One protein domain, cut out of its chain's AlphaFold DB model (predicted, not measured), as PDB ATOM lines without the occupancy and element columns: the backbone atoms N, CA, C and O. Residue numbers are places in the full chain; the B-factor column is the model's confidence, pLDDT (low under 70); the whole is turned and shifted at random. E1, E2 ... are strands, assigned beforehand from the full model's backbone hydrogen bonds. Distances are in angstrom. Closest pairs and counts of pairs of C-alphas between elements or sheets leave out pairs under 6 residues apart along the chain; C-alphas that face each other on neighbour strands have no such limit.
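AT A GLANCE: This is residues 341 to 384 of the 493 residues of the protein "LysM peptidoglycan-binding domain-containing protein" of Luteimonas marina (UniProt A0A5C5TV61). A small antiparallel sheet of three strands has E2 in the middle, a long loop reaching beyond the end where E2 begins, and a tail, residues 375 to 384, that folds back over one face. The printed part has 44 residues with no named helix and three named strands, E1, E2 and E3 along the chain and in the same order across the sheet. They form a meander, each strand the antiparallel neighbour of the one before. The class is all strand, with 20 of the 44 residues in named elements; the whole is compact, with a radius of gyration of the C-alphas of 9.9 A and spans of 29 by 21 by 12 A.

IN THESE COORDINATES: E1 is residues 341 to 344, 10.3 A long from C-alpha 341 at (146.099, 109.789, 205.301). Residues 345 to 356 hold no named element. E2 is residues 357 to 363, 19.4 A long. E3, residues 366 to 374, is 21.1 A long, bends by 71 degrees at residue 369 and ends with C-alpha 374 at (135.534, 120.243, 202.174).

HOW THE PARTS SIT: E1 and E2 form a hairpin, with 144 degrees between their directions. N 343 and O 360 are within hydrogen-bond range at 2.9 A, as are N 360 and O 343 at 2.8 A. E2 and E3 form a second hairpin, at 151 degrees. N 359 and O 372 stand 2.9 A apart, and N 363 and O 366 2.9 A, both within hydrogen-bond range. E1 and E3 are the edge strands.

THE WHOLE: The C-alphas farthest apart, those of Asp 353 and Asn 364, are separated by 29.2 A. The printed part has no cut. The link from E1 to E2 is long, with 12 residues; that from E2 to E3 is tight, with 2. The mean pLDDT of the printed part is 85.4, and residues 348 and 350 to 352 are under 70.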
ATOM      1  N   GLY A 341     146.910 108.644 204.902       92.19
ATOM      2  CA  GLY A 341     146.099 109.789 205.301       92.19
ATOM      3  C   GLY A 341     145.315 110.432 204.160       92.19
ATOM      4  O   GLY A 341     145.269 109.940 203.035       92.19
ATOM      5  N   TRP A 342     144.688 111.568 204.462       90.06
ATOM      6  CA  TRP A 342     143.961 112.360 203.473       90.06
ATOM      7  C   TRP A 342     144.922 113.128 202.565       90.06
ATOM      8  O   TRP A 342     145.829 113.805 203.051       90.06
ATOM      9  N   ALA A 343     144.666 113.105 201.258       90.38
ATOM     10  CA  ALA A 343     145.292 114.005 200.294       90.38
ATOM     11  C   ALA A 343     144.313 114.411 199.185       90.38
ATOM     12  O   ALA A 343     143.351 113.692 198.922       90.38
ATOM     13  N   PRO A 344     144.528 115.564 198.526       89.69
ATOM     14  CA  PRO A 344     143.693 115.977 197.403       89.69
ATOM     15  C   PRO A 344     143.717 114.931 196.283       89.69
ATOM     16  O   PRO A 344     144.804 114.528 195.853       89.69
ATOM     17  N   THR A 345     142.545 114.540 195.771       87.31
ATOM     18  CA  THR A 345     142.438 113.573 194.657       87.31
ATOM     19  C   THR A 345     143.111 114.107 193.392       87.31
ATOM     20  O   THR A 345     143.719 113.362 192.630       87.31
ATOM     21  N   THR A 346     143.089 115.430 193.206       82.75
ATOM     22  CA  THR A 346     143.783 116.117 192.113       82.75
ATOM     23  C   THR A 346     145.117 116.704 192.597       82.75
ATOM     24  O   THR A 346     145.113 117.572 193.479       82.75
ATOM     25  N   PRO A 347     146.270 116.294 192.028       74.06
ATOM     26  CA  PRO A 347     147.566 116.878 192.365       74.06
ATOM     27  C   PRO A 347     147.570 118.408 192.228       74.06
ATOM     28  O   PRO A 347     147.155 118.962 191.210       74.06
ATOM     29  N   GLY A 348     148.051 119.108 193.258       69.06
ATOM     30  CA  GLY A 348     148.160 120.572 193.263       69.06
ATOM     31  C   GLY A 348     146.883 121.337 193.635       69.06
ATOM     32  O   GLY A 348     146.934 122.566 193.730       69.06
ATOM     33  N   ALA A 349     145.766 120.653 193.902       76.44
ATOM     34  CA  ALA A 349     144.573 121.283 194.460       76.44
ATOM     35  C   ALA A 349     144.818 121.687 195.925       76.44
ATOM     36  O   ALA A 349     144.631 120.908 196.856       76.44
ATOM     37  N   ASN A 350     145.264 122.926 196.138       69.25
ATOM     38  CA  ASN A 350     145.382 123.521 197.466       69.25
ATOM     39  C   ASN A 350     144.137 124.371 197.737       69.25
ATOM     40  O   ASN A 350     143.959 125.396 197.077       69.25
ATOM     41  N   GLY A 351     143.328 123.995 198.737       66.50
ATOM     42  CA  GLY A 351     142.068 124.659 199.142       66.50
ATOM     43  C   GLY A 351     142.221 126.061 199.753       66.50
ATOM     44  O   GLY A 351     141.548 126.425 200.711       66.50
ATOM     45  N   SER A 352     143.160 126.847 199.237       68.38
ATOM     46  CA  SER A 352     143.578 128.150 199.753       68.38
ATOM     47  C   SER A 352     142.604 129.297 199.450       68.38
ATOM     48  O   SER A 352     142.716 130.360 200.056       68.38
ATOM     49  N   ASP A 353     141.632 129.094 198.562       76.25
ATOM     50  CA  ASP A 353     140.652 130.097 198.123       76.25
ATOM     51  C   ASP A 353     139.225 129.839 198.640       76.25
ATOM     52  O   ASP A 353     138.292 130.550 198.264       76.25
ATOM     53  N   GLY A 354     139.045 128.852 199.524       77.62
ATOM     54  CA  GLY A 354     137.724 128.430 199.992       77.62
ATOM     55  C   GLY A 354     136.925 127.648 198.946       77.62
ATOM     56  O   GLY A 354     135.729 127.434 199.149       77.62
ATOM     57  N   SER A 355     137.559 127.227 197.843       85.56
ATOM     58  CA  SER A 355     136.982 126.228 196.949       85.56
ATOM     59  C   SER A 355     136.795 124.899 197.679       85.56
ATOM     60  O   SER A 355     137.535 124.545 198.602       85.56
ATOM     61  N   GLU A 356     135.755 124.176 197.277       90.44
ATOM     62  CA  GLU A 356     135.582 122.791 197.680       90.44
ATOM     63  C   GLU A 356     136.676 121.951 197.024       90.44
ATOM     64  O   GLU A 356     136.786 121.900 195.800       90.44
ATOM     65  N   VAL A 357     137.497 121.319 197.860       90.56
ATOM     66  CA  VAL A 357     138.503 120.354 197.424       90.56
ATOM     67  C   VAL A 357     138.030 118.973 197.836       90.56
ATOM     68  O   VAL A 357     137.616 118.766 198.980       90.56
ATOM     69  N   GLU A 358     138.092 118.043 196.894       93.12
ATOM     70  CA  GLU A 358     137.882 116.627 197.149       93.12
ATOM     71  C   GLU A 358     139.196 115.996 197.620       93.12
ATOM     72  O   GLU A 358     140.242 116.107 196.971       93.12
ATOM     73  N   TYR A 359     139.143 115.350 198.777       91.00
ATOM     74  CA  TYR A 359     140.254 114.613 199.357       91.00
ATOM     75  C   TYR A 359     139.938 113.128 199.314       91.00
ATOM     76  O   TYR A 359     138.854 112.742 199.731       91.00
ATOM     77  N   GLY A 360     140.886 112.316 198.856       92.12
ATOM     78  CA  GLY A 360     140.859 110.864 198.990       92.12
ATOM     79  C   GLY A 360     141.655 110.433 200.218       92.12
ATOM     80  O   GLY A 360     142.637 111.091 200.581       92.12
ATOM     81  N   TYR A 361     141.236 109.353 200.869       91.31
ATOM     82  CA  TYR A 361     142.037 108.708 201.904       91.31
ATOM     83  C   TYR A 361     142.902 107.603 201.295       91.31
ATOM     84  O   TYR A 361     142.402 106.752 200.553       91.31
ATOM     85  N   TYR A 362     144.191 107.623 201.619       90.50
ATOM     86  CA  TYR A 362     145.185 106.673 201.135       90.50
ATOM     87  C   TYR A 362     145.727 105.842 202.300       90.50
ATOM     88  O   TYR A 362     145.968 106.383 203.383       90.50
ATOM     89  N   GLU A 363     145.948 104.551 202.071       89.19
ATOM     90  CA  GLU A 363     146.642 103.645 202.987       89.19
ATOM     91  C   GLU A 363     147.852 103.058 202.273       89.19
ATOM     92  O   GLU A 363     147.719 102.454 201.211       89.19
ATOM     93  N   ASN A 364     149.050 103.281 202.824       89.56
ATOM     94  CA  ASN A 364     150.311 102.882 202.186       89.56
ATOM     95  C   ASN A 364     150.416 103.340 200.716       89.56
ATOM     96  O   ASN A 364     150.944 102.640 199.860       89.56
ATOM     97  N   GLY A 365     149.896 104.532 200.423       87.50
ATOM     98  CA  GLY A 365     149.869 105.149 199.102       87.50
ATOM     99  C   GLY A 365     148.749 104.656 198.184       87.50
ATOM    100  O   GLY A 365     148.500 105.294 197.164       87.50
ATOM    101  N   VAL A 366     148.019 103.601 198.538       88.12
ATOM    102  CA  VAL A 366     146.905 103.085 197.735       88.12
ATOM    103  C   VAL A 366     145.617 103.833 198.104       88.12
ATOM    104  O   VAL A 366     145.327 103.996 199.294       88.12
ATOM    105  N   PRO A 367     144.835 104.339 197.134       88.38
ATOM    106  CA  PRO A 367     143.559 104.981 197.428       88.38
ATOM    107  C   PRO A 367     142.551 103.963 197.976       88.38
ATOM    108  O   PRO A 367     142.286 102.944 197.353       88.38
ATOM    109  N   THR A 368     141.917 104.283 199.104       84.81
ATOM    110  CA  THR A 368     140.854 103.448 199.709       84.81
ATOM    111  C   THR A 368     139.482 103.630 199.047       84.81
ATOM    112  O   THR A 368     138.502 103.028 199.466       84.81
ATOM    113  N   GLY A 369     139.377 104.532 198.066       85.56
ATOM    114  CA  GLY A 369     138.110 104.945 197.454       85.56
ATOM    115  C   GLY A 369     137.293 105.934 198.293       85.56
ATOM    116  O   GLY A 369     136.423 106.610 197.750       85.56
ATOM    117  N   VAL A 370     137.583 106.091 199.591       89.00
ATOM    118  CA  VAL A 370     136.864 107.051 200.438       89.00
ATOM    119  C   VAL A 370     137.249 108.476 200.056       89.00
ATOM    120  O   VAL A 370     138.421 108.856 200.170       89.00
ATOM    121  N   THR A 371     136.262 109.291 199.675       91.75
ATOM    122  CA  THR A 371     136.454 110.724 199.426       91.75
ATOM    123  C   THR A 371     135.661 111.608 200.387       91.75
ATOM    124  O   THR A 371     134.599 111.250 200.896       91.75
ATOM    125  N   ARG A 372     136.198 112.797 200.677       91.38
ATOM    126  CA  ARG A 372     135.522 113.861 201.428       91.38
ATOM    127  C   ARG A 372     135.733 115.191 200.727       91.38
ATOM    128  O   ARG A 372     136.868 115.600 200.484       91.38
ATOM    129  N   THR A 373     134.643 115.909 200.494       91.19
ATOM    130  CA  THR A 373     134.682 117.263 199.935       91.19
ATOM    131  C   THR A 373     134.566 118.290 201.050       91.19
ATOM    132  O   THR A 373     133.634 118.255 201.853       91.19
ATOM    133  N   THR A 374     135.523 119.212 201.129       87.62
ATOM    134  CA  THR A 374     135.534 120.243 202.174       87.62
ATOM    135  C   THR A 374     136.168 121.540 201.687       87.62
ATOM    136  O   THR A 374     137.144 121.544 200.940       87.62
ATOM    137  N   SER A 375     135.608 122.662 202.147       85.69
ATOM    138  CA  SER A 375     136.158 124.015 201.981       85.69
ATOM    139  C   SER A 375     136.957 124.489 203.205       85.69
ATOM    140  O   SER A 375     137.512 125.586 203.195       85.69
ATOM    141  N   GLN A 376     137.023 123.683 204.277       81.75
ATOM    142  CA  GLN A 376     137.643 124.053 205.561       81.75
ATOM    143  C   GLN A 376     139.041 123.455 205.788       81.75
ATOM    144  O   GLN A 376     139.537 123.447 206.914       81.75
ATOM    145  N   GLY A 377     139.701 122.998 204.724       81.25
ATOM    146  CA  GLY A 377     141.040 122.405 204.784       81.25
ATOM    147  C   GLY A 377     141.023 120.882 204.908       81.25
ATOM    148  O   GLY A 377     139.990 120.254 204.699       81.25
ATOM    149  N   LEU A 378     142.186 120.296 205.204       84.56
ATOM    150  CA  LEU A 378     142.396 118.848 205.188       84.56
ATOM    151  C   LEU A 378     141.443 118.129 206.166       84.56
ATOM    152  O   LEU A 378     141.386 118.524 207.338       84.56
ATOM    153  N   PRO A 379     140.719 117.078 205.737       87.25
ATOM    154  CA  PRO A 379     139.946 116.256 206.655       87.25
ATOM    155  C   PRO A 379     140.845 115.662 207.748       87.25
ATOM    156  O   PRO A 379     142.024 115.382 207.530       87.25
ATOM    157  N   THR A 380     140.286 115.469 208.942       86.56
ATOM    158  CA  THR A 380     140.999 114.859 210.075       86.56
ATOM    159  C   THR A 380     140.379 113.512 210.439       86.56
ATOM    160  O   THR A 380     139.196 113.279 210.179       86.56
ATOM    161  N   GLY A 381     141.190 112.641 211.049       87.19
ATOM    162  CA  GLY A 381     140.806 111.279 211.426       87.19
ATOM    163  C   GLY A 381     140.863 110.289 210.260       87.19
ATOM    164  O   GLY A 381     140.688 110.676 209.105       87.19
ATOM    165  N   ALA A 382     141.113 109.018 210.572       86.31
ATOM    166  CA  ALA A 382     140.936 107.928 209.617       86.31
ATOM    167  C   ALA A 382     139.448 107.814 209.218       86.31
ATOM    168  O   ALA A 382     138.580 108.226 210.003       86.31
ATOM    169  N   PRO A 383     139.135 107.306 208.015       87.00
ATOM    170  CA  PRO A 383     137.772 106.958 207.657       87.00
ATOM    171  C   PRO A 383     137.235 105.917 208.639       87.00
ATOM    172  O   PRO A 383     137.963 105.076 209.165       87.00
ATOM    173  N   THR A 384     135.948 106.024 208.935       90.38
ATOM    174  CA  THR A 384     135.242 105.027 209.740       90.38
ATOM    175  C   THR A 384     135.072 103.729 208.942       90.38
ATOM    176  O   THR A 384     135.030 103.794 207.712       90.38
TER     177      THR A 384